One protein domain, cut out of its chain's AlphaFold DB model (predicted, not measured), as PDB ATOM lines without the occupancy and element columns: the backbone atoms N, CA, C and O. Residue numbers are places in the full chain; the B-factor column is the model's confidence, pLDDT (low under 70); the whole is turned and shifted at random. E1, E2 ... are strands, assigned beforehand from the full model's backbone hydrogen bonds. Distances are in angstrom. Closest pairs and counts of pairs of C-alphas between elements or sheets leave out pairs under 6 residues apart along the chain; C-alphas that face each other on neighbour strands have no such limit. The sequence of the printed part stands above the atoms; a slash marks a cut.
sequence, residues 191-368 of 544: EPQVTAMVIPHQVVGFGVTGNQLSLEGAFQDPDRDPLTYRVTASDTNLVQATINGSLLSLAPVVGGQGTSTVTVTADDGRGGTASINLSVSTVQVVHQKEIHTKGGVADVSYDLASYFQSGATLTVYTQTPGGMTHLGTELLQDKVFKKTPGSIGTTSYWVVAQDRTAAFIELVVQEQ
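Overview. This is residues 191 to 368 of the 544 residues of the protein "Dockerin domain-containing protein" of Ammoniphilus sp. CFH 90114 (UniProt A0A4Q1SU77). Two strand-built lobes share one long strand, E7, which bends by 93 degrees at residue 286 and passes from one to the other. In the first lobe the small sheet E2, E5, E4 is face to face with E1, E3, E6 and the first part of E7, as a sandwich; in the second, E7's later part, E13, E12, E9 and E10 form a wall, with the small pair E8 and E11 set off over one of its faces. The printed part has 178 residues, with no named helix and thirteen named strands, E1 to E13 in chain order, and the class is all strand. The large sheet is branched and mixed, E2, E5, E4 and E8, E11 are antiparallel, and the whole is compact, with a radius of gyration of the C-alphas of 18.2 A and spans of 55 by 37 by 23 A.

Arrangement. E7, residues 273 to 294, has three neighbours in the strongly twisted large sheet, in staggered pairing. E6, residues 258 to 267, is antiparallel to it, the two forming a hairpin; N 262 and O 278 are 2.8 A apart. E1, residues 202 to 205, is parallel to E7 on its other side, with N 204 and O 281 at 2.9 A. E3, residues 228 to 233, is antiparallel to E6, with N 230 and O 265 at 3.0 A. E13, residues 357 to 366, is parallel to E7 beside residues 283 to 294, with N 291 and O 362 at 2.8 A. E12, residues 345 to 353, forms a hairpin with E13, N 349 and O 361 being 2.8 A apart. E9, residues 314 to 320, is antiparallel to E12, with N 317 and O 350 at 2.8 A, and forms a hairpin with E10, residues 323 to 328, with N 325 and O 318 at 2.8 A. The large sheet makes a sandwich, two sheets face to face, with E2, residues 212 to 214, E5, residues 247 to 252, and E4, residues 239 to 244; the facing parts are 7.2 A centre to centre. E2 and E5 are antiparallel, with N 213 and O 248 within hydrogen-bond range at 2.9 A, and in the hairpin E4 and E5 N 249 and O 242 are within hydrogen-bond range at 2.8 A. The closest C-alphas of E3 and E4, Ala 233 and Ala 241, are 6.1 A apart. E8, residues 300 to 303, and E11, residues 336 to 339, are antiparallel, with N 302 and O 337 at 2.9 A; both are apart from E13.

Along the chain. E1 begins at C-alpha 202, (-24.753, 37.414, -48.668). E7 is 47.9 A from first to last C-alpha, E13 29.5 A, E6 28.9 A and E12 26.4 A. E13 ends at C-alpha 366, (-31.269, 15.473, -34.253).

Size, cuts and confidence. The C-alphas of Asp 223 and Ser 310, the two farthest apart, are 56.7 A apart. The printed part has no cut. The link E2 to E3, 13 residues, is long; residues 219 to 220 in it pair antiparallel with residues 193 to 194. Residues 320 to 323 have pLDDT under 70.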
ATOM      1  N   GLU A 191     -24.195  36.652 -77.340       94.88
ATOM      2  CA  GLU A 191     -23.616  36.731 -76.001       94.88
ATOM      3  C   GLU A 191     -24.429  35.916 -74.971       94.88
ATOM      4  O   GLU A 191     -25.667  35.839 -75.078       94.88
ATOM      5  N   PRO A 192     -23.772  35.389 -73.918       97.38
ATOM      6  CA  PRO A 192     -24.451  34.735 -72.813       97.38
ATOM      7  C   PRO A 192     -25.523  35.639 -72.210       97.38
ATOM      8  O   PRO A 192     -25.412  36.862 -72.205       97.38
ATOM      9  N   GLN A 193     -26.559  35.043 -71.636       96.75
ATOM     10  CA  GLN A 193     -27.665  35.758 -71.010       96.75
ATOM     11  C   GLN A 193     -27.773  35.383 -69.535       96.75
ATOM     12  O   GLN A 193     -27.601  34.223 -69.150       96.75
ATOM     13  N   VAL A 194     -28.084  36.372 -68.694       95.25
ATOM     14  CA  VAL A 194     -28.428  36.144 -67.285       95.25
ATOM     15  C   VAL A 194     -29.842  35.578 -67.228       95.25
ATOM     16  O   VAL A 194     -30.780  36.169 -67.766       95.25
ATOM     17  N   THR A 195     -30.017  34.435 -66.577       91.69
ATOM     18  CA  THR A 195     -31.354  33.874 -66.360       91.69
ATOM     19  C   THR A 195     -32.086  34.664 -65.272       91.69
ATOM     20  O   THR A 195     -31.485  35.420 -64.514       91.69
ATOM     21  N   ALA A 196     -33.399  34.478 -65.122       84.19
ATOM     22  CA  ALA A 196     -34.183  35.143 -64.072       84.19
ATOM     23  C   ALA A 196     -33.877  34.642 -62.635       84.19
ATOM     24  O   ALA A 196     -34.723  34.751 -61.744       84.19
ATOM     25  N   MET A 197     -32.693  34.071 -62.397       81.44
ATOM     26  CA  MET A 197     -32.242  33.640 -61.082       81.44
ATOM     27  C   MET A 197     -32.054  34.854 -60.168       81.44
ATOM     28  O   MET A 197     -31.235  35.737 -60.418       81.44
ATOM     29  N   VAL A 198     -32.805  34.884 -59.070       79.81
ATOM     30  CA  VAL A 198     -32.631  35.894 -58.024       79.81
ATOM     31  C   VAL A 198     -31.496  35.447 -57.118       79.81
ATOM     32  O   VAL A 198     -31.601  34.422 -56.447       79.81
ATOM     33  N   ILE A 199     -30.420  36.228 -57.081       84.06
ATOM     34  CA  ILE A 199     -29.278  35.939 -56.220       84.06
ATOM     35  C   ILE A 199     -29.412  36.742 -54.928       84.06
ATOM     36  O   ILE A 199     -29.398  37.976 -54.974       84.06
ATOM     37  N   PRO A 200     -29.555  36.079 -53.770       85.69
ATOM     38  CA  PRO A 200     -29.756  36.794 -52.526       85.69
ATOM     39  C   PRO A 200     -28.489  37.513 -52.053       85.69
ATOM     40  O   PRO A 200     -27.359  37.116 -52.352       85.69
ATOM     41  N   HIS A 201     -28.700  38.547 -51.237       89.44
ATOM     42  CA  HIS A 201     -27.651  39.201 -50.451       89.44
ATOM     43  C   HIS A 201     -26.920  38.187 -49.563       89.44
ATOM     44  O   HIS A 201     -27.555  37.315 -48.978       89.44
ATOM     45  N   GLN A 202     -25.596  38.309 -49.462       92.94
ATOM     46  CA  GLN A 202     -24.753  37.414 -48.668       92.94
ATOM     47  C   GLN A 202     -24.223  38.128 -47.420       92.94
ATOM     48  O   GLN A 202     -23.868  39.308 -47.473       92.94
ATOM     49  N   VAL A 203     -24.093  37.394 -46.314       94.06
ATOM     50  CA  VAL A 203     -23.388  37.842 -45.104       94.06
ATOM     51  C   VAL A 203     -22.238  36.884 -44.850       94.06
ATOM     52  O   VAL A 203     -22.430  35.673 -44.867       94.06
ATOM     53  N   VAL A 204     -21.048  37.433 -44.628       94.56
ATOM     54  CA  VAL A 204     -19.837  36.673 -44.311       94.56
ATOM     55  C   VAL A 204     -19.136  37.306 -43.119       94.56
ATOM     56  O   VAL A 204     -19.149  38.525 -42.953       94.56
ATOM     57  N   GLY A 205     -18.486  36.496 -42.294       94.31
ATOM     58  CA  GLY A 205     -17.737  36.981 -41.141       94.31
ATOM     59  C   GLY A 205     -16.542  36.089 -40.843       94.31
ATOM     60  O   GLY A 205     -16.586  34.877 -41.060       94.31
ATOM     61  N   PHE A 206     -15.447  36.698 -40.392       91.88
ATOM     62  CA  PHE A 206     -14.224  35.960 -40.094       91.88
ATOM     63  C   PHE A 206     -14.471  34.889 -39.018       91.88
ATOM     64  O   PHE A 206     -15.152  35.143 -38.026       91.88
ATOM     65  N   GLY A 207     -13.908  33.695 -39.215       90.12
ATOM     66  CA  GLY A 207     -14.088  32.557 -38.310       90.12
ATOM     67  C   GLY A 207     -15.363  31.737 -38.538       90.12
ATOM     68  O   GLY A 207     -15.561  30.774 -37.807       90.12
ATOM     69  N   VAL A 208     -16.198  32.078 -39.529       90.62
ATOM     70  CA  VAL A 208     -17.344  31.260 -39.966       90.62
ATOM     71  C   VAL A 208     -17.046  30.656 -41.341       90.62
ATOM     72  O   VAL A 208     -16.700  31.369 -42.287       90.62
ATOM     73  N   THR A 209     -17.146  29.331 -41.446       84.88
ATOM     74  CA  THR A 209     -16.873  28.563 -42.673       84.88
ATOM     75  C   THR A 209     -18.132  28.338 -43.514       84.88
ATOM     76  O   THR A 209     -19.240  28.562 -43.047       84.88
ATOM     77  N   GLY A 210     -17.980  27.850 -44.752       80.00
ATOM     78  CA  GLY A 210     -19.123  27.429 -45.581       80.00
ATOM     79  C   GLY A 210     -19.780  28.540 -46.406       80.00
ATOM     80  O   GLY A 210     -20.901  28.376 -46.875       80.00
ATOM     81  N   ASN A 211     -19.092  29.663 -46.622       86.56
ATOM     82  CA  ASN A 211     -19.566  30.786 -47.439       86.56
ATOM     83  C   ASN A 211     -19.462  30.470 -48.944       86.56
ATOM     84  O   ASN A 211     -18.628  31.034 -49.660       86.56
ATOM     85  N   GLN A 212     -20.272  29.519 -49.411       89.44
ATOM     86  CA  GLN A 212     -20.302  29.062 -50.798       89.44
ATOM     87  C   GLN A 212     -21.704  29.175 -51.398       89.44
ATOM     88  O   GLN A 212     -22.708  28.931 -50.729       89.44
ATOM     89  N   LEU A 213     -21.756  29.517 -52.684       89.56
ATOM     90  CA  LEU A 213     -22.981  29.705 -53.451       89.56
ATOM     91  C   LEU A 213     -22.833  29.042 -54.823       89.56
ATOM     92  O   LEU A 213     -21.900  29.355 -55.561       89.56
ATOM     93  N   SER A 214     -23.756  28.146 -55.175       90.38
ATOM     94  CA  SER A 214     -23.844  27.633 -56.545       90.38
ATOM     95  C   SER A 214     -24.543  28.656 -57.435       90.38
ATOM     96  O   SER A 214     -25.618  29.148 -57.097       90.38
ATOM     97  N   LEU A 215     -23.927  28.951 -58.575       90.62
ATOM     98  CA  LEU A 215     -24.463  29.786 -59.653       90.62
ATOM     99  C   LEU A 215     -24.910  28.931 -60.846       90.62
ATOM    100  O   LEU A 215     -24.991  29.411 -61.977       90.62
ATOM    101  N   GLU A 216     -25.150  27.640 -60.616       90.75
ATOM    102  CA  GLU A 216     -25.678  26.746 -61.638       90.75
ATOM    103  C   GLU A 216     -27.019  27.275 -62.157       90.75
ATOM    104  O   GLU A 216     -27.926  27.590 -61.389       90.75
ATOM    105  N   GLY A 217     -27.115  27.418 -63.477       90.56
ATOM    106  CA  GLY A 217     -28.291  27.986 -64.126       90.56
ATOM    107  C   GLY A 217     -28.419  29.506 -64.025       90.56
ATOM    108  O   GLY A 217     -29.403  30.026 -64.535       90.56
ATOM    109  N   ALA A 218     -27.460  30.239 -63.439       93.31
ATOM    110  CA  ALA A 218     -27.477  31.711 -63.418       93.31
ATOM    111  C   ALA A 218     -27.233  32.337 -64.806       93.31
ATOM    112  O   ALA A 218     -27.627  33.475 -65.060       93.31
ATOM    113  N   PHE A 219     -26.595  31.585 -65.704       95.88
ATOM    114  CA  PHE A 219     -26.277  32.001 -67.065       95.88
ATOM    115  C   PHE A 219     -26.685  30.924 -68.060       95.88
ATOM    116  O   PHE A 219     -26.616  29.731 -67.755       95.88
ATOM    117  N   GLN A 220     -27.069  31.351 -69.256       96.25
ATOM    118  CA  GLN A 220     -27.339  30.478 -70.387       96.25
ATOM    119  C   GLN A 220     -26.808  31.113 -71.663       96.25
ATOM    120  O   GLN A 220     -27.010  32.301 -71.892       96.25
ATOM    121  N   ASP A 221     -26.181  30.301 -72.502       96.25
ATOM    122  CA  ASP A 221     -25.754  30.708 -73.830       96.25
ATOM    123  C   ASP A 221     -26.780  30.263 -74.893       96.25
ATOM    124  O   ASP A 221     -27.156  29.079 -74.895       96.25
ATOM    125  N   PRO A 222     -27.291  31.164 -75.759       93.88
ATOM    126  CA  PRO A 222     -28.240  30.802 -76.814       93.88
ATOM    127  C   PRO A 222     -27.683  29.800 -77.833       93.88
ATOM    128  O   PRO A 222     -28.427  28.923 -78.286       93.88
ATOM    129  N   ASP A 223     -26.389  29.893 -78.143       91.44
ATOM    130  CA  ASP A 223     -25.683  29.014 -79.080       91.44
ATOM    131  C   ASP A 223     -25.190  27.722 -78.404       91.44
ATOM    132  O   ASP A 223     -24.773  26.771 -79.071       91.44
ATOM    133  N   ARG A 224     -25.366  27.632 -77.075       92.50
ATOM    134  CA  ARG A 224     -24.947  26.527 -76.195       92.50
ATOM    135  C   ARG A 224     -23.432  26.377 -76.123       92.50
ATOM    136  O   ARG A 224     -22.936  25.266 -75.901       92.50
ATOM    137  N   ASP A 225     -22.717  27.484 -76.269       93.25
ATOM    138  CA  ASP A 225     -21.279  27.502 -76.075       93.25
ATOM    139  C   ASP A 225     -20.915  27.235 -74.594       93.25
ATOM    140  O   ASP A 225     -21.633  27.654 -73.676       93.25
ATOM    141  N   PRO A 226     -19.835  26.477 -74.311       94.31
ATOM    142  CA  PRO A 226     -19.382  26.244 -72.944       94.31
ATOM    143  C   PRO A 226     -18.960  27.544 -72.256       94.31
ATOM    144  O   PRO A 226     -18.044  28.227 -72.705       94.31
ATOM    145  N   LEU A 227     -19.573  27.838 -71.111       96.31
ATOM    146  CA  LEU A 227     -19.276  29.051 -70.355       96.31
ATOM    147  C   LEU A 227     -18.100  28.859 -69.398       96.31
ATOM    148  O   LEU A 227     -18.034  27.890 -68.637       96.31
ATOM    149  N   THR A 228     -17.211  29.846 -69.377       97.06
ATOM    150  CA  THR A 228     -16.194  30.009 -68.333       97.06
ATOM    151  C   THR A 228     -16.551  31.181 -67.430       97.06
ATOM    152  O   THR A 228     -17.227  32.119 -67.852       97.06
ATOM    153  N   TYR A 229     -16.119  31.133 -66.168       97.50
ATOM    154  CA  TYR A 229     -16.479  32.146 -65.179       97.50
ATOM    155  C   TYR A 229     -15.251  32.832 -64.594       97.50
ATOM    156  O   TYR A 229     -14.267  32.190 -64.230       97.50
ATOM    157  N   ARG A 230     -15.356  34.150 -64.428       97.50
ATOM    158  CA  ARG A 230     -14.419  34.976 -63.657       97.50
ATOM    159  C   ARG A 230     -15.171  35.739 -62.578       97.50
ATOM    160  O   ARG A 230     -16.354  36.035 -62.732       97.50
ATOM    161  N   VAL A 231     -14.482  36.074 -61.492       98.25
ATOM    162  CA  VAL A 231     -15.074  36.805 -60.370       98.25
ATOM    163  C   VAL A 231     -14.162  37.922 -59.891       98.25
ATOM    164  O   VAL A 231     -12.944  37.764 -59.830       98.25
ATOM    165  N   THR A 232     -14.765  39.049 -59.526       97.94
ATOM    166  CA  THR A 232     -14.084  40.189 -58.912       97.94
ATOM    167  C   THR A 232     -14.891  40.714 -57.734       97.94
ATOM    168  O   THR A 232     -16.113  40.815 -57.824       97.94
ATOM    169  N   ALA A 233     -14.219  41.096 -56.650       97.94
ATOM    170  CA  ALA A 233     -14.824  41.835 -55.545       97.94
ATOM    171  C   ALA A 233     -14.428  43.312 -55.637       97.94
ATOM    172  O   ALA A 233     -13.261  43.625 -55.871       97.94
ATOM    173  N   SER A 234     -15.387  44.219 -55.437       98.12
ATOM    174  CA  SER A 234     -15.147  45.667 -55.488       98.12
ATOM    175  C   SER A 234     -14.221  46.164 -54.374       98.12
ATOM    176  O   SER A 234     -13.595  47.206 -54.523       98.12
ATOM    177  N   ASP A 235     -14.166  45.441 -53.252       97.56
ATOM    178  CA  ASP A 235     -13.288  45.732 -52.123       97.56
ATOM    179  C   ASP A 235     -12.718  44.426 -51.561       97.56
ATOM    180  O   ASP A 235     -13.332  43.730 -50.745       97.56
ATOM    181  N   THR A 236     -11.516  44.093 -52.022       96.44
ATOM    182  CA  THR A 236     -10.791  42.886 -51.614       96.44
ATOM    183  C   THR A 236     -10.253  42.960 -50.186       96.44
ATOM    184  O   THR A 236      -9.819  41.933 -49.667       96.44
ATOM    185  N   ASN A 237     -10.316  44.124 -49.521       95.50
ATOM    186  CA  ASN A 237     -10.008  44.244 -48.092       95.50
ATOM    187  C   ASN A 237     -11.183  43.806 -47.205       95.50
ATOM    188  O   ASN A 237     -11.009  43.665 -45.997       95.50
ATOM    189  N   LEU A 238     -12.372  43.606 -47.784       96.25
ATOM    190  CA  LEU A 238     -13.550  43.097 -47.083       96.25
ATOM    191  C   LEU A 238     -13.759  41.610 -47.370       96.25
ATOM    192  O   LEU A 238     -13.885  40.808 -46.444       96.25
ATOM    193  N   VAL A 239     -13.760  41.236 -48.652       96.50
ATOM    194  CA  VAL A 239     -14.031  39.867 -49.096       96.50
ATOM    195  C   VAL A 239     -13.166  39.493 -50.294       96.50
ATOM    196  O   VAL A 239     -13.075  40.222 -51.279       96.50
ATOM    197  N   GLN A 240     -12.553  38.317 -50.229       95.94
ATOM    198  CA  GLN A 240     -11.905  37.676 -51.366       95.94
ATOM    199  C   GLN A 240     -12.884  36.691 -52.001       95.94
ATOM    200  O   GLN A 240     -13.441  35.833 -51.317       95.94
ATOM    201  N   ALA A 241     -13.100  36.809 -53.308       96.88
ATOM    202  CA  ALA A 241     -13.998  35.937 -54.053       96.88
ATOM    203  C   ALA A 241     -13.195  35.039 -54.998       96.88
ATOM    204  O   ALA A 241     -12.282  35.501 -55.680       96.88
ATOM    205  N   THR A 242     -13.547  33.759 -55.044       97.06
ATOM    206  CA  THR A 242     -12.994  32.785 -55.997       97.06
ATOM    207  C   THR A 242     -14.131  31.976 -56.599       97.06
ATOM    208  O   THR A 242     -15.165  31.795 -55.959       97.06
ATOM    209  N   ILE A 243     -13.966  31.510 -57.834       97.00
ATOM    210  CA  ILE A 243     -14.983  30.718 -58.523       97.00
ATOM    211  C   ILE A 243     -14.333  29.499 -59.172       97.00
ATOM    212  O   ILE A 243     -13.279  29.613 -59.795       97.00
ATOM    213  N   ASN A 244     -14.937  28.328 -58.977       95.75
ATOM    214  CA  ASN A 244     -14.523  27.076 -59.606       95.75
ATOM    215  C   ASN A 244     -15.755  26.411 -60.226       95.75
ATOM    216  O   ASN A 244     -16.684  26.032 -59.509       95.75
ATOM    217  N   GLY A 245     -15.791  26.326 -61.557       93.75
ATOM    218  CA  GLY A 245     -17.028  26.032 -62.278       93.75
ATOM    219  C   GLY A 245     -18.096  27.070 -61.926       93.75
ATOM    220  O   GLY A 245     -17.839  28.267 -62.005       93.75
ATOM    221  N   SER A 246     -19.266  26.619 -61.479       91.88
ATOM    222  CA  SER A 246     -20.354  27.479 -60.995       91.88
ATOM    223  C   SER A 246     -20.315  27.748 -59.483       91.88
ATOM    224  O   SER A 246     -21.174  28.467 -58.973       91.88
ATOM    225  N   LEU A 247     -19.355  27.184 -58.740       93.69
ATOM    226  CA  LEU A 247     -19.290  27.323 -57.284       93.69
ATOM    227  C   LEU A 247     -18.486  28.569 -56.891       93.69
ATOM    228  O   LEU A 247     -17.254  28.582 -56.954       93.69
ATOM    229  N   LEU A 248     -19.191  29.610 -56.450       94.69
ATOM    230  CA  LEU A 248     -18.618  30.828 -55.885       94.69
ATOM    231  C   LEU A 248     -18.258  30.603 -54.411       94.69
ATOM    232  O   LEU A 248     -19.096  30.167 -53.625       94.69
ATOM    233  N   SER A 249     -17.031  30.942 -54.022       94.44
ATOM    234  CA  SER A 249     -16.555  30.922 -52.633       94.44
ATOM    235  C   SER A 249     -16.168  32.330 -52.176       94.44
ATOM    236  O   SER A 249     -15.400  33.016 -52.853       94.44
ATOM    237  N   LEU A 250     -16.687  32.746 -51.019       94.88
ATOM    238  CA  LEU A 250     -16.490  34.074 -50.433       94.88
ATOM    239  C   LEU A 250     -15.701  33.969 -49.121       94.88
ATOM    240  O   LEU A 250     -16.187  33.432 -48.129       94.88
ATOM    241  N   ALA A 251     -14.487  34.505 -49.092       94.38
ATOM    242  CA  ALA A 251     -13.626  34.500 -47.915       94.38
ATOM    243  C   ALA A 251     -13.570  35.904 -47.285       94.38
ATOM    244  O   ALA A 251     -12.988  36.811 -47.885       94.38
ATOM    245  N   PRO A 252     -14.160  36.121 -46.094       94.81
ATOM    246  CA  PRO A 252     -14.059  37.398 -45.395       94.81
ATOM    247  C   PRO A 252     -12.623  37.655 -44.926       94.81
ATOM    248  O   PRO A 252     -11.920  36.738 -44.494       94.81
ATOM    249  N   VAL A 253     -12.195  38.914 -44.970       93.88
ATOM    250  CA  VAL A 253     -10.869  39.341 -44.506       93.88
ATOM    251  C   VAL A 253     -10.921  39.738 -43.028       93.88
ATOM    252  O   VAL A 253     -11.885  40.347 -42.563       93.88
ATOM    253  N   VAL A 254      -9.874  39.395 -42.269       92.25
ATOM    254  CA  VAL A 254      -9.749  39.746 -40.842       92.25
ATOM    255  C   VAL A 254      -9.876  41.258 -40.654       92.25
ATOM    256  O   VAL A 254      -9.139  42.024 -41.266       92.25
ATOM    257  N   GLY A 255     -10.785  41.683 -39.776       87.75
ATOM    258  CA  GLY A 255     -11.014  43.100 -39.477       87.75
ATOM    259  C   GLY A 255     -11.817  43.861 -40.538       87.75
ATOM    260  O   GLY A 255     -12.162  45.016 -40.300       87.75
ATOM    261  N   GLY A 256     -12.162  43.230 -41.665       89.25
ATOM    262  CA  GLY A 256     -13.027  43.819 -42.681       89.25
ATOM    263  C   GLY A 256     -14.456  43.990 -42.166       89.25
ATOM    264  O   GLY A 256     -15.064  43.045 -41.669       89.25
ATOM    265  N   GLN A 257     -15.006  45.199 -42.287       94.56
ATOM    266  CA  GLN A 257     -16.408  45.497 -41.993       94.56
ATOM    267  C   GLN A 257     -16.938  46.447 -43.052       94.56
ATOM    268  O   GLN A 257     -16.433  47.555 -43.223       94.56
ATOM    269  N   GLY A 258     -17.950  46.023 -43.793       95.44
ATOM    270  CA  GLY A 258     -18.369  46.788 -44.956       95.44
ATOM    271  C   GLY A 258     -19.258  45.994 -45.891       95.44
ATOM    272  O   GLY A 258     -19.675  44.878 -45.589       95.44
ATOM    273  N   THR A 259     -19.611  46.619 -47.004       95.94
ATOM    274  CA  THR A 259     -20.354  45.966 -48.077       95.94
ATOM    275  C   THR A 259     -19.494  46.028 -49.326       95.94
ATOM    276  O   THR A 259     -19.024  47.105 -49.679       95.94
ATOM    277  N   SER A 260     -19.302  44.890 -49.984       97.12
ATOM    278  CA  SER A 260     -18.639  44.798 -51.280       97.12
ATOM    279  C   SER A 260     -19.609  44.229 -52.308       97.12
ATOM    280  O   SER A 260     -20.424  43.359 -51.994       97.12
ATOM    281  N   THR A 261     -19.518  44.726 -53.537       97.62
ATOM    282  CA  THR A 261     -20.179  44.110 -54.684       97.62
ATOM    283  C   THR A 261     -19.240  43.064 -55.264       97.62
ATOM    284  O   THR A 261     -18.116  43.383 -55.651       97.62
ATOM    285  N   VAL A 262     -19.702  41.820 -55.338       97.44
ATOM    286  CA  VAL A 262     -19.017  40.738 -56.044       97.44
ATOM    287  C   VAL A 262     -19.664  40.579 -57.412       97.44
ATOM    288  O   VAL A 262     -20.859  40.318 -57.509       97.44
ATOM    289  N   THR A 263     -18.873  40.749 -58.464       97.31
ATOM    290  CA  THR A 263     -19.305  40.594 -59.853       97.31
ATOM    291  C   THR A 263     -18.789  39.269 -60.381       97.31
ATOM    292  O   THR A 263     -17.584  39.019 -60.345       97.31
ATOM    293  N   VAL A 264     -19.697  38.426 -60.867       97.50
ATOM    294  CA  VAL A 264     -19.357  37.195 -61.586       97.50
ATOM    295  C   VAL A 264     -19.688  37.408 -63.051       97.50
ATOM    296  O   VAL A 264     -20.803  37.818 -63.370       97.50
ATOM    297  N   THR A 265     -18.729  37.127 -63.929       97.50
ATOM    298  CA  THR A 265     -18.883  37.251 -65.379       97.50
ATOM    299  C   THR A 265     -18.756  35.882 -66.030       97.50
ATOM    300  O   THR A 265     -17.757  35.197 -65.810       97.50
ATOM    301  N   ALA A 266     -19.760  35.513 -66.820       97.94
ATOM    302  CA  ALA A 266     -19.728  34.393 -67.747       97.94
ATOM    303  C   ALA A 266     -19.165  34.847 -69.099       97.94
ATOM    304  O   ALA A 266     -19.466  35.954 -69.548       97.94
ATOM    305  N   ASP A 267     -18.363  33.994 -69.721       97.44
ATOM    306  CA  ASP A 267     -17.680  34.228 -70.994       97.44
ATOM    307  C   ASP A 267     -17.833  32.984 -71.880       97.44
ATOM    308  O   ASP A 267     -17.563  31.871 -71.412       97.44
ATOM    309  N   ASP A 268     -18.292  33.178 -73.116       96.44
ATOM    310  CA  ASP A 268     -18.520  32.117 -74.111       96.44
ATOM    311  C   ASP A 268     -17.238  31.680 -74.850       96.44
ATOM    312  O   ASP A 268     -17.253  30.727 -75.627       96.44
ATOM    313  N   GLY A 269     -16.108  32.367 -74.634       94.94
ATOM    314  CA  GLY A 269     -14.859  32.126 -75.358       94.94
ATOM    315  C   GLY A 269     -14.880  32.570 -76.828       94.94
ATOM    316  O   GLY A 269     -13.893  32.368 -77.539       94.94
ATOM    317  N   ARG A 270     -15.971  33.195 -77.278       89.69
ATOM    318  CA  ARG A 270     -16.211  33.754 -78.619       89.69
ATOM    319  C   ARG A 270     -16.407  35.274 -78.602       89.69
ATOM    320  O   ARG A 270     -16.658  35.886 -79.637       89.69
ATOM    321  N   GLY A 271     -16.205  35.893 -77.439       90.31
ATOM    322  CA  GLY A 271     -16.192  37.341 -77.238       90.31
ATOM    323  C   GLY A 271     -17.481  37.905 -76.640       90.31
ATOM    324  O   GLY A 271     -17.531  39.108 -76.376       90.31
ATOM    325  N   GLY A 272     -18.497  37.075 -76.401       94.19
ATOM    326  CA  GLY A 272     -19.703  37.444 -75.673       94.19
ATOM    327  C   GLY A 272     -19.538  37.228 -74.170       94.19
ATOM    328  O   GLY A 272     -18.933  36.263 -73.700       94.19
ATOM    329  N   THR A 273     -20.078  38.154 -73.372       97.62
ATOM    330  CA  THR A 273     -20.017  38.046 -71.908       97.62
ATOM    331  C   THR A 273     -21.291  38.553 -71.249       97.62
ATOM    332  O   THR A 273     -21.895  39.511 -71.719       97.62
ATOM    333  N   ALA A 274     -21.642  37.983 -70.098       97.62
ATOM    334  CA  ALA A 274     -22.708  38.491 -69.238       97.62
ATOM    335  C   ALA A 274     -22.279  38.490 -67.781       97.62
ATOM    336  O   ALA A 274     -21.469  37.667 -67.366       97.62
ATOM    337  N   SER A 275     -22.821  39.405 -66.977       96.75
ATOM    338  CA  SER A 275     -22.433  39.535 -65.571       96.75
ATOM    339  C   SER A 275     -23.622  39.647 -64.628       96.75
ATOM    340  O   SER A 275     -24.627  40.279 -64.941       96.75
ATOM    341  N   ILE A 276     -23.446  39.092 -63.434       95.44
ATOM    342  CA  ILE A 276     -24.333  39.248 -62.277       95.44
ATOM    343  C   ILE A 276     -23.573  39.946 -61.154       95.44
ATOM    344  O   ILE A 276     -22.365  39.761 -60.994       95.44
ATOM    345  N   ASN A 277     -24.295  40.722 -60.350       94.25
ATOM    346  CA  ASN A 277     -23.750  41.402 -59.182       94.25
ATOM    347  C   ASN A 277     -24.410  40.868 -57.915       94.25
ATOM    348  O   ASN A 277     -25.634  40.799 -57.823       94.25
ATOM    349  N   LEU A 278     -23.588  40.543 -56.925       93.00
ATOM    350  CA  LEU A 278     -23.998  40.081 -55.611       93.00
ATOM    351  C   LEU A 278     -23.566  41.112 -54.575       93.00
ATOM    352  O   LEU A 278     -22.409  41.529 -54.548       93.00
ATOM    353  N   SER A 279     -24.480  41.505 -53.693       94.25
ATOM    354  CA  SER A 279     -24.134  42.331 -52.536       94.25
ATOM    355  C   SER A 279     -23.677  41.429 -51.393       94.25
ATOM    356  O   SER A 279     -24.416  40.530 -50.986       94.25
ATOM    357  N   VAL A 280     -22.469  41.666 -50.883       95.31
ATOM    358  CA  VAL A 280     -21.861  40.893 -49.796       95.31
ATOM    359  C   VAL A 280     -21.556  41.819 -48.627       95.31
ATOM    360  O   VAL A 280     -20.754  42.745 -48.744       95.31
ATOM    361  N   SER A 281     -22.172  41.567 -47.476       94.94
ATOM    362  CA  SER A 281     -21.853  42.256 -46.227       94.94
ATOM    363  C   SER A 281     -20.834  41.459 -45.428       94.94
ATOM    364  O   SER A 281     -21.094  40.329 -45.025       94.94
ATOM    365  N   THR A 282     -19.681  42.071 -45.178       96.31
ATOM    366  CA  THR A 282     -18.686  41.548 -44.239       96.31
ATOM    367  C   THR A 282     -18.969  42.123 -42.856       96.31
ATOM    368  O   THR A 282     -19.057  43.348 -42.703       96.31
ATOM    369  N   VAL A 283     -19.157  41.241 -41.876       96.12
ATOM    370  CA  VAL A 283     -19.539  41.574 -40.496       96.12
ATOM    371  C   VAL A 283     -18.462  41.150 -39.501       96.12
ATOM    372  O   VAL A 283     -17.722  40.188 -39.721       96.12
ATOM    373  N   GLN A 284     -18.405  41.845 -38.366       95.75
ATOM    374  CA  GLN A 284     -17.603  41.426 -37.223       95.75
ATOM    375  C   GLN A 284     -18.381  40.391 -36.411       95.75
ATOM    376  O   GLN A 284     -19.362  40.721 -35.745       95.75
ATOM    377  N   VAL A 285     -17.917  39.144 -36.422       96.12
ATOM    378  CA  VAL A 285     -18.497  38.082 -35.593       96.12
ATOM    379  C   VAL A 285     -18.107  38.323 -34.136       96.12
ATOM    380  O   VAL A 285     -16.937  38.208 -33.778       96.12
ATOM    381  N   VAL A 286     -19.081  38.682 -33.302       96.19
ATOM    382  CA  VAL A 286     -18.890  38.910 -31.859       96.19
ATOM    383  C   VAL A 286     -19.262  37.691 -31.023       96.19
ATOM    384  O   VAL A 286     -18.824  37.583 -29.882       96.19
ATOM    385  N   HIS A 287     -20.046  36.767 -31.583       96.38
ATOM    386  CA  HIS A 287     -20.453  35.543 -30.903       96.38
ATOM    387  C   HIS A 287     -20.746  34.416 -31.894       96.38
ATOM    388  O   HIS A 287     -21.315  34.657 -32.957       96.38
ATOM    389  N   GLN A 288     -20.395  33.184 -31.531       96.12
ATOM    390  CA  GLN A 288     -20.797  31.981 -32.259       96.12
ATOM    391  C   GLN A 288     -21.401  30.978 -31.280       96.12
ATOM    392  O   GLN A 288     -20.876  30.786 -30.180       96.12
ATOM    393  N   LYS A 289     -22.509  30.342 -31.659       94.81
ATOM    394  CA  LYS A 289     -23.181  29.360 -30.811       94.81
ATOM    395  C   LYS A 289     -23.756  28.214 -31.621       94.81
ATOM    396  O   LYS A 289     -24.693  28.397 -32.385       94.81
ATOM    397  N   GLU A 290     -23.271  27.015 -31.342       95.50
ATOM    398  CA  GLU A 290     -23.939  25.783 -31.744       95.50
ATOM    399  C   GLU A 290     -24.965  25.376 -30.668       95.50
ATOM    400  O   GLU A 290     -24.681  25.418 -29.463       95.50
ATOM    401  N   ILE A 291     -26.177  25.024 -31.097       95.62
ATOM    402  CA  ILE A 291     -27.278  24.559 -30.253       95.62
ATOM    403  C   ILE A 291     -27.756  23.211 -30.787       95.62
ATOM    404  O   ILE A 291     -28.376  23.134 -31.847       95.62
ATOM    405  N   HIS A 292     -27.507  22.151 -30.020       95.44
ATOM    406  CA  HIS A 292     -28.017  20.812 -30.312       95.44
ATOM    407  C   HIS A 292     -29.408  20.651 -29.720       95.44
ATOM    408  O   HIS A 292     -29.599  20.863 -28.526       95.44
ATOM    409  N   THR A 293     -30.377  20.278 -30.539       96.25
ATOM    410  CA  THR A 293     -31.755  20.016 -30.121       96.25
ATOM    411  C   THR A 293     -32.297  18.795 -30.857       96.25
ATOM    412  O   THR A 293     -31.608  18.147 -31.645       96.25
ATOM    413  N   LYS A 294     -33.559  18.478 -30.607       95.00
ATOM    414  CA  LYS A 294     -34.232  17.285 -31.097       95.00
ATOM    415  C   LYS A 294     -35.455  17.641 -31.934       95.00
ATOM    416  O   LYS A 294     -36.126  18.645 -31.699       95.00
ATOM    417  N   GLY A 295     -35.773  16.788 -32.903       94.50
ATOM    418  CA  GLY A 295     -37.014  16.893 -33.664       94.50
ATOM    419  C   GLY A 295     -38.235  16.803 -32.742       94.50
ATOM    420  O   GLY A 295     -38.283  15.952 -31.854       94.50
ATOM    421  N   GLY A 296     -39.219  17.680 -32.950       91.62
ATOM    422  CA  GLY A 296     -40.457  17.728 -32.162       91.62
ATOM    423  C   GLY A 296     -40.418  18.632 -30.927       91.62
ATOM    424  O   GLY A 296     -41.473  18.863 -30.341       91.62
ATOM    425  N   VAL A 297     -39.253  19.181 -30.557       94.56
ATOM    426  CA  VAL A 297     -39.139  20.207 -29.506       94.56
ATOM    427  C   VAL A 297     -39.975  21.437 -29.872       94.56
ATOM    428  O   VAL A 297     -39.984  21.863 -31.025       94.56
ATOM    429  N   ALA A 298     -40.695  22.004 -28.902       91.50
ATOM    430  CA  ALA A 298     -41.625  23.109 -29.140       91.50
ATOM    431  C   ALA A 298     -40.913  24.405 -29.573       91.50
ATOM    432  O   ALA A 298     -41.323  25.059 -30.538       91.50
ATOM    433  N   ASP A 299     -39.828  24.761 -28.886       92.81
ATOM    434  CA  ASP A 299     -39.022  25.943 -29.176       92.81
ATOM    435  C   ASP A 299     -37.602  25.827 -28.612       92.81
ATOM    436  O   ASP A 299     -37.357  25.197 -27.585       92.81
ATOM    437  N   VAL A 300     -36.670  26.500 -29.276       94.44
ATOM    438  CA  VAL A 300     -35.321  26.789 -28.799       94.44
ATOM    439  C   VAL A 300     -35.203  28.293 -28.620       94.44
ATOM    440  O   VAL A 300     -35.625  29.052 -29.495       94.44
ATOM    441  N   SER A 301     -34.610  28.703 -27.501       92.94
ATOM    442  CA  SER A 301     -34.418  30.107 -27.145       92.94
ATOM    443  C   SER A 301     -32.960  30.368 -26.754       92.94
ATOM    444  O   SER A 301     -32.373  29.593 -26.001       92.94
ATOM    445  N   TYR A 302     -32.371  31.461 -27.243       94.19
ATOM    446  CA  TYR A 302     -31.014  31.874 -26.882       94.19
ATOM    447  C   TYR A 302     -30.907  33.392 -26.736       94.19
ATOM    448  O   TYR A 302     -31.205  34.133 -27.673       94.19
ATOM    449  N   ASP A 303     -30.486  33.854 -25.559       92.38
ATOM    450  CA  ASP A 303     -30.318  35.278 -25.276       92.38
ATOM    451  C   ASP A 303     -29.014  35.809 -25.886       92.38
ATOM    452  O   ASP A 303     -27.921  35.305 -25.612       92.38
ATOM    453  N   LEU A 304     -29.141  36.837 -26.726       95.00
ATOM    454  CA  LEU A 304     -28.022  37.509 -27.374       95.00
ATOM    455  C   LEU A 304     -27.740  38.905 -26.804       95.00
ATOM    456  O   LEU A 304     -26.871  39.613 -27.317       95.00
ATOM    457  N   ALA A 305     -28.466  39.342 -25.772       92.75
ATOM    458  CA  ALA A 305     -28.451  40.723 -25.312       92.75
ATOM    459  C   ALA A 305     -27.059  41.223 -24.907       92.75
ATOM    460  O   ALA A 305     -26.728  42.370 -25.207       92.75
ATOM    461  N   SER A 306     -26.237  40.370 -24.286       93.56
ATOM    462  CA  SER A 306     -24.881  40.709 -23.832       93.56
ATOM    463  C   SER A 306     -23.876  40.939 -24.966       93.56
ATOM    464  O   SER A 306     -22.841  41.560 -24.732       93.56
ATOM    465  N   TYR A 307     -24.174  40.481 -26.186       95.25
ATOM    466  CA  TYR A 307     -23.270  40.594 -27.337       95.25
ATOM    467  C   TYR A 307     -23.547  41.827 -28.205       95.25
ATOM    468  O   TYR A 307     -22.734  42.167 -29.059       95.25
ATOM    469  N   PHE A 308     -24.673  42.514 -27.986       94.56
ATOM    470  CA  PHE A 308     -25.103  43.646 -28.807       94.56
ATOM    471  C   PHE A 308     -25.393  44.888 -27.967       94.56
ATOM    472  O   PHE A 308     -26.021  44.806 -26.911       94.56
ATOM    473  N   GLN A 309     -25.052  46.067 -28.498       90.81
ATOM    474  CA  GLN A 309     -25.317  47.359 -27.855       90.81
ATOM    475  C   GLN A 309     -26.787  47.522 -27.448       90.81
ATOM    476  O   GLN A 309     -27.703  47.050 -28.132       90.81
ATOM    477  N   SER A 310     -27.041  48.192 -26.323       86.00
ATOM    478  CA  SER A 310     -28.412  48.478 -25.882       86.00
ATOM    479  C   SER A 310     -29.165  49.271 -26.960       86.00
ATOM    480  O   SER A 310     -28.635  50.237 -27.498       86.00
ATOM    481  N   GLY A 311     -30.374  48.830 -27.320       82.81
ATOM    482  CA  GLY A 311     -31.163  49.433 -28.403       82.81
ATOM    483  C   GLY A 311     -30.723  49.089 -29.836       82.81
ATOM    484  O   GLY A 311     -31.315  49.613 -30.776       82.81
ATOM    485  N   ALA A 312     -29.726  48.216 -30.033       87.69
ATOM    486  CA  ALA A 312     -29.342  47.760 -31.369       87.69
ATOM    487  C   ALA A 312     -30.527  47.098 -32.091       87.69
ATOM    488  O   ALA A 312     -31.156  46.180 -31.562       87.69
ATOM    489  N   THR A 313     -30.801  47.552 -33.316       89.00
ATOM    490  CA  THR A 313     -31.734  46.870 -34.219       89.00
ATOM    491  C   THR A 313     -31.010  45.694 -34.857       89.00
ATOM    492  O   THR A 313     -29.929  45.873 -35.424       89.00
ATOM    493  N   LEU A 314     -31.602  44.508 -34.745       93.25
ATOM    494  CA  LEU A 314     -31.030  43.250 -35.209       93.25
ATOM    495  C   LEU A 314     -31.848  42.694 -36.370       93.25
ATOM    496  O   LEU A 314     -33.074  42.739 -36.336       93.25
ATOM    497  N   THR A 315     -31.165  42.115 -37.345       93.94
ATOM    498  CA  THR A 315     -31.754  41.462 -38.510       93.94
ATOM    499  C   THR A 315     -31.265  40.027 -38.588       93.94
ATOM    500  O   THR A 315     -30.070  39.768 -38.453       93.94
ATOM    501  N   VAL A 316     -32.176  39.090 -38.829       94.88
ATOM    502  CA  VAL A 316     -31.877  37.668 -38.949       94.88
ATOM    503  C   VAL A 316     -31.831  37.258 -40.413       94.88
ATOM    504  O   VAL A 316     -32.722  37.573 -41.203       94.88
ATOM    505  N   TYR A 317     -30.802  36.499 -40.757       93.69
ATOM    506  CA  TYR A 317     -30.679  35.796 -42.021       93.69
ATOM    507  C   TYR A 317     -30.482  34.311 -41.745       93.69
ATOM    508  O   TYR A 317     -29.853  33.945 -40.754       93.69
ATOM    509  N   THR A 318     -30.988  33.451 -42.620       91.12
ATOM    510  CA  THR A 318     -30.721  32.009 -42.577       91.12
ATOM    511  C   THR A 318     -29.957  31.593 -43.818       91.12
ATOM    512  O   THR A 318     -30.268  32.045 -44.921       91.12
ATOM    513  N   GLN A 319     -28.977  30.718 -43.647       80.94
ATOM    514  CA  GLN A 319     -28.214  30.151 -44.746       80.94
ATOM    515  C   GLN A 319     -28.780  28.777 -45.107       80.94
ATOM    516  O   GLN A 319     -28.968  27.923 -44.242       80.94
ATOM    517  N   THR A 320     -29.050  28.567 -46.392       68.25
ATOM    518  CA  THR A 320     -29.358  27.257 -46.982       68.25
ATOM    519  C   THR A 320     -28.386  26.997 -48.134       68.25
ATOM    520  O   THR A 320     -27.833  27.962 -48.676       68.25
ATOM    521  N   PRO A 321     -28.143  25.737 -48.540       53.84
ATOM    522  CA  PRO A 321     -27.348  25.463 -49.732       53.84
ATOM    523  C   PRO A 321     -27.916  26.233 -50.933       53.84
ATOM    524  O   PRO A 321     -29.065  26.024 -51.310       53.84
ATOM    525  N   GLY A 322     -27.133  27.152 -51.506       56.00
ATOM    526  CA  GLY A 322     -27.570  27.971 -52.643       56.00
ATOM    527  C   GLY A 322     -28.128  29.360 -52.305       56.00
ATOM    528  O   GLY A 322     -28.521  30.074 -53.222       56.00
ATOM    529  N   GLY A 323     -28.135  29.795 -51.039       67.25
ATOM    530  CA  GLY A 323     -28.439  31.195 -50.739       67.25
ATOM    531  C   GLY A 323     -28.727  31.540 -49.282       67.25
ATOM    532  O   GLY A 323     -29.026  30.693 -48.440       67.25
ATOM    533  N   MET A 324     -28.665  32.840 -49.014       86.44
ATOM    534  CA  MET A 324     -29.054  33.474 -47.760       86.44
ATOM    535  C   MET A 324     -30.483  34.003 -47.877       86.44
ATOM    536  O   MET A 324     -30.834  34.655 -48.852       86.44
ATOM    537  N   THR A 325     -31.326  33.741 -46.888       88.44
ATOM    538  CA  THR A 325     -32.698  34.259 -46.845       88.44
ATOM    539  C   THR A 325     -32.815  35.281 -45.726       88.44
ATOM    540  O   THR A 325     -32.444  35.000 -44.589       88.44
ATOM    541  N   HIS A 326     -33.339  36.463 -46.043       89.38
ATOM    542  CA  HIS A 326     -33.611  37.515 -45.068       89.38
ATOM    543  C   HIS A 326     -34.929  37.229 -44.336       89.38
ATOM    544  O   HIS A 326     -35.984  37.192 -44.963       89.38
ATOM    545  N   LEU A 327     -34.859  37.048 -43.015       88.12
ATOM    546  CA  LEU A 327     -36.003  36.753 -42.142       88.12
ATOM    547  C   LEU A 327     -36.457  37.973 -41.320       88.12
ATOM    548  O   LEU A 327     -37.374  37.876 -40.508       88.12
ATOM    549  N   GLY A 328     -35.804  39.128 -41.482       86.81
ATOM    550  CA  GLY A 328     -36.125  40.331 -40.715       86.81
ATOM    551  C   GLY A 328     -35.920  40.125 -39.213       86.81
ATOM    552  O   GLY A 328     -34.882  39.632 -38.785       86.81
ATOM    553  N   THR A 329     -36.902  40.507 -38.399       86.81
ATOM    554  CA  THR A 329     -36.844  40.391 -36.931       86.81
ATOM    555  C   THR A 329     -37.710  39.254 -36.388       86.81
ATOM    556  O   THR A 329     -37.894  39.161 -35.181       86.81
ATOM    557  N   GLU A 330     -38.278  38.414 -37.256       83.00
ATOM    558  CA  GLU A 330     -39.334  37.453 -36.898       83.00
ATOM    559  C   GLU A 330     -38.902  36.432 -35.840       83.00
ATOM    560  O   GLU A 330     -39.713  35.990 -35.031       83.00
ATOM    561  N   LEU A 331     -37.613  36.080 -35.820       86.75
ATOM    562  CA  LEU A 331     -37.039  35.134 -34.860       86.75
ATOM    563  C   LEU A 331     -36.491  35.810 -33.596       86.75
ATOM    564  O   LEU A 331     -35.780  35.165 -32.829       86.75
ATOM    565  N   LEU A 332     -36.765  37.099 -33.386       89.62
ATOM    566  CA  LEU A 332     -36.256  37.855 -32.247       89.62
ATOM    567  C   LEU A 332     -37.391  38.400 -31.384       89.62
ATOM    568  O   LEU A 332     -38.289  39.088 -31.861       89.62
ATOM    569  N   GLN A 333     -37.280  38.167 -30.079       86.12
ATOM    570  CA  GLN A 333     -38.072  38.844 -29.055       86.12
ATOM    571  C   GLN A 333     -37.110  39.466 -28.042       86.12
ATOM    572  O   GLN A 333     -36.435  38.735 -27.325       86.12
ATOM    573  N   ASP A 334     -36.990  40.797 -28.024       79.31
ATOM    574  CA  ASP A 334     -36.081  41.539 -27.130       79.31
ATOM    575  C   ASP A 334     -34.625  41.016 -27.145       79.31
ATOM    576  O   ASP A 334     -33.972  40.901 -26.113       79.31
ATOM    577  N   LYS A 335     -34.115  40.707 -28.351       87.38
ATOM    578  CA  LYS A 335     -32.799  40.085 -28.649       87.38
ATOM    579  C   LYS A 335     -32.650  38.606 -28.279       87.38
ATOM    580  O   LYS A 335     -31.581  38.039 -28.492       87.38
ATOM    581  N   VAL A 336     -33.703  37.955 -27.805       91.12
ATOM    582  CA  VAL A 336     -33.723  36.499 -27.659       91.12
ATOM    583  C   VAL A 336     -34.033  35.882 -29.015       91.12
ATOM    584  O   VAL A 336     -35.110  36.110 -29.569       91.12
ATOM    585  N   PHE A 337     -33.096  35.096 -29.543       94.56
ATOM    586  CA  PHE A 337     -33.337  34.238 -30.698       94.56
ATOM    587  C   PHE A 337     -34.316  33.139 -30.303       94.56
ATOM    588  O   PHE A 337     -34.041  32.406 -29.356       94.56
ATOM    589  N   LYS A 338     -35.436  33.017 -31.018       93.25
ATOM    590  CA  LYS A 338     -36.463  31.997 -30.789       93.25
ATOM    591  C   LYS A 338     -36.785  31.256 -32.073       93.25
ATOM    592  O   LYS A 338     -37.105  31.871 -33.089       93.25
ATOM    593  N   LYS A 339     -36.748  29.924 -32.027       93.38
ATOM    594  CA  LYS A 339     -37.046  29.079 -33.185       93.38
ATOM    595  C   LYS A 339     -37.658  27.750 -32.766       93.38
ATOM    596  O   LYS A 339     -37.049  27.006 -32.011       93.38
ATOM    597  N   THR A 340     -38.806  27.396 -33.337       93.88
ATOM    598  CA  THR A 340     -39.277  26.001 -33.341       93.88
ATOM    599  C   THR A 340     -38.386  25.182 -34.278       93.88
ATOM    600  O   THR A 340     -38.302  25.537 -35.460       93.88
ATOM    601  N   PRO A 341     -37.691  24.135 -33.803       93.50
ATOM    602  CA  PRO A 341     -36.855  23.277 -34.643       93.50
ATOM    603  C   PRO A 341     -37.595  22.746 -35.877       93.50
ATOM    604  O   PRO A 341     -38.782  22.431 -35.824       93.50
ATOM    605  N   GLY A 342     -36.896  22.724 -37.014       88.62
ATOM    606  CA  GLY A 342     -37.429  22.218 -38.281       88.62
ATOM    607  C   GLY A 342     -37.166  20.723 -38.462       88.62
ATOM    608  O   GLY A 342     -37.146  19.956 -37.502       88.62
ATOM    609  N   SER A 343     -36.938  20.318 -39.710       91.50
ATOM    610  CA  SER A 343     -36.468  18.970 -40.047       91.50
ATOM    611  C   SER A 343     -35.091  18.675 -39.444       91.50
ATOM    612  O   SER A 343     -34.335  19.592 -39.127       91.50
ATOM    613  N   ILE A 344     -34.761  17.385 -39.338       94.38
ATOM    614  CA  ILE A 344     -33.424  16.912 -38.954       94.38
ATOM    615  C   ILE A 344     -32.374  17.526 -39.888       94.38
ATOM    616  O   ILE A 344     -32.565  17.555 -41.106       94.38
ATOM    617  N   GLY A 345     -31.266  17.987 -39.313       93.75
ATOM    618  CA  GLY A 345     -30.171  18.634 -40.029       93.75
ATOM    619  C   GLY A 345     -29.661  19.880 -39.313       93.75
ATOM    620  O   GLY A 345     -30.100  20.208 -38.209       93.75
ATOM    621  N   THR A 346     -28.728  20.570 -39.961       92.81
ATOM    622  CA  THR A 346     -28.141  21.813 -39.456       92.81
ATOM    623  C   THR A 346     -28.670  22.993 -40.254       92.81
ATOM    624  O   THR A 346     -28.618  22.985 -41.484       92.81
ATOM    625  N   THR A 347     -29.134  24.020 -39.545       91.81
ATOM    626  CA  THR A 347     -29.491  25.312 -40.137       91.81
ATOM    627  C   THR A 347     -28.702  26.412 -39.452       91.81
ATOM    628  O   THR A 347     -28.698  26.504 -38.222       91.81
ATOM    629  N   SER A 348     -28.073  27.266 -40.250       92.81
ATOM    630  CA  SER A 348     -27.235  28.352 -39.751       92.81
ATOM    631  C   SER A 348     -27.952  29.694 -39.867       92.81
ATOM    632  O   SER A 348     -28.586  29.994 -40.883       92.81
ATOM    633  N   TYR A 349     -27.828  30.515 -38.828       94.38
ATOM    634  CA  TYR A 349     -28.458  31.821 -38.709       94.38
ATOM    635  C   TYR A 349     -27.422  32.900 -38.425       94.38
ATOM    636  O   TYR A 349     -26.600  32.778 -37.519       94.38
ATOM    637  N   TRP A 350     -27.521  33.999 -39.158       95.50
ATOM    638  CA  TRP A 350     -26.810  35.236 -38.878       95.50
ATOM    639  C   TRP A 350     -27.762  36.213 -38.202       95.50
ATOM    640  O   TRP A 350     -28.793  36.553 -38.775       95.50
ATOM    641  N   VAL A 351     -27.409  36.698 -37.016       96.38
ATOM    642  CA  VAL A 351     -28.093  37.811 -36.352       96.38
ATOM    643  C   VAL A 351     -27.179  39.023 -36.444       96.38
ATOM    644  O   VAL A 351     -26.141  39.058 -35.793       96.38
ATOM    645  N   VAL A 352     -27.533  39.988 -37.288       95.69
ATOM    646  CA  VAL A 352     -26.673  41.110 -37.684       95.69
ATOM    647  C   VAL A 352     -27.248  42.420 -37.158       95.69
ATOM    648  O   VAL A 352     -28.419  42.717 -37.378       95.69
ATOM    649  N   ALA A 353     -26.424  43.219 -36.488       94.81
ATOM    650  CA  ALA A 353     -26.777  44.558 -36.039       94.81
ATOM    651  C   ALA A 353     -26.458  45.623 -37.103       94.81
ATOM    652  O   ALA A 353     -25.637  45.423 -38.000       94.81
ATOM    653  N   GLN A 354     -27.073  46.803 -36.978       91.50
ATOM    654  CA  GLN A 354     -26.817  47.943 -37.876       91.50
ATOM    655  C   GLN A 354     -25.354  48.418 -37.881       91.50
ATOM    656  O   GLN A 354     -24.884  48.936 -38.893       91.50
ATOM    657  N   ASP A 355     -24.630  48.227 -36.777       92.69
ATOM    658  CA  ASP A 355     -23.201  48.544 -36.661       92.69
ATOM    659  C   ASP A 355     -22.282  47.476 -37.285       92.69
ATOM    660  O   ASP A 355     -21.065  47.609 -37.213       92.69
ATOM    661  N   ARG A 356     -22.857  46.452 -37.939       93.44
ATOM    662  CA  ARG A 356     -22.170  45.320 -38.586       93.44
ATOM    663  C   ARG A 356     -21.491  44.351 -37.618       93.44
ATOM    664  O   ARG A 356     -20.724  43.499 -38.069       93.44
ATOM    665  N   THR A 357     -21.801  44.409 -36.326       95.31
ATOM    666  CA  THR A 357     -21.557  43.272 -35.432       95.31
ATOM    667  C   THR A 357     -22.575  42.166 -35.701       95.31
ATOM    668  O   THR A 357     -23.712  42.429 -36.099       95.31
ATOM    669  N   ALA A 358     -22.173  40.910 -35.525       96.50
ATOM    670  CA  ALA A 358     -23.050  39.775 -35.761       96.50
ATOM    671  C   ALA A 358     -22.796  38.607 -34.808       96.50
ATOM    672  O   ALA A 358     -21.661  38.338 -34.412       96.50
ATOM    673  N   ALA A 359     -23.863  37.876 -34.502       97.12
ATOM    674  CA  ALA A 359     -23.803  36.566 -33.879       97.12
ATOM    675  C   ALA A 359     -24.162  35.494 -34.913       97.12
ATOM    676  O   ALA A 359     -25.093  35.677 -35.701       97.12
ATOM    677  N   PHE A 360     -23.437  34.382 -34.898       96.50
ATOM    678  CA  PHE A 360     -23.706  33.222 -35.741       96.50
ATOM    679  C   PHE A 360     -24.249  32.079 -34.881       96.50
ATOM    680  O   PHE A 360     -23.633  31.712 -33.879       96.50
ATOM    681  N   ILE A 361     -25.414  31.543 -35.236       95.94
ATOM    682  CA  ILE A 361     -26.059  30.446 -34.511       95.94
ATOM    683  C   ILE A 361     -26.219  29.256 -35.449       95.94
ATOM    684  O   ILE A 361     -26.864  29.374 -36.486       95.94
ATOM    685  N   GLU A 362     -25.705  28.100 -35.050       95.19
ATOM    686  CA  GLU A 362     -25.969  26.828 -35.716       95.19
ATOM    687  C   GLU A 362     -26.970  26.029 -34.895       95.19
ATOM    688  O   GLU A 362     -26.711  25.674 -33.746       95.19
ATOM    689  N   LEU A 363     -28.136  25.760 -35.477       95.31
ATOM    690  CA  LEU A 363     -29.151  24.913 -34.871       95.31
ATOM    691  C   LEU A 363     -29.044  23.513 -35.472       95.31
ATOM    692  O   LEU A 363     -29.377  23.315 -36.642       95.31
ATOM    693  N   VAL A 364     -28.602  22.553 -34.664       96.19
ATOM    694  CA  VAL A 364     -28.437  21.151 -35.052       96.19
ATOM    695  C   VAL A 364     -29.625  20.362 -34.516       96.19
ATOM    696  O   VAL A 364     -29.742  20.141 -33.311       96.19
ATOM    697  N   VAL A 365     -30.531  19.955 -35.403       96.62
ATOM    698  CA  VAL A 365     -31.729  19.182 -35.056       96.62
ATOM    699  C   VAL A 365     -31.459  17.704 -35.294       96.62
ATOM    700  O   VAL A 365     -31.211  17.284 -36.425       96.62
ATOM    701  N   GLN A 366     -31.535  16.909 -34.232       96.00
ATOM    702  CA  GLN A 366     -31.269  15.473 -34.253       96.00
ATOM    703  C   GLN A 366     -32.550  14.651 -34.092       96.00
ATOM    704  O   GLN A 366     -33.571  15.117 -33.578       96.00
ATOM    705  N   GLU A 367     -32.498  13.393 -34.519       95.94
ATOM    706  CA  GLU A 367     -33.546  12.428 -34.202       95.94
ATOM    707  C   GLU A 367     -33.549  12.099 -32.699       95.94
ATOM    708  O   GLU A 367     -32.499  12.010 -32.060       95.94
ATOM    709  N   GLN A 368     -34.733  11.883 -32.123       94.19
ATOM    710  CA  GLN A 368     -34.847  11.415 -30.742       94.19
ATOM    711  C   GLN A 368     -34.604   9.913 -30.657       94.19
ATOM    712  O   GLN A 368     -35.445   9.113 -31.061       94.19
TER     713      GLN A 368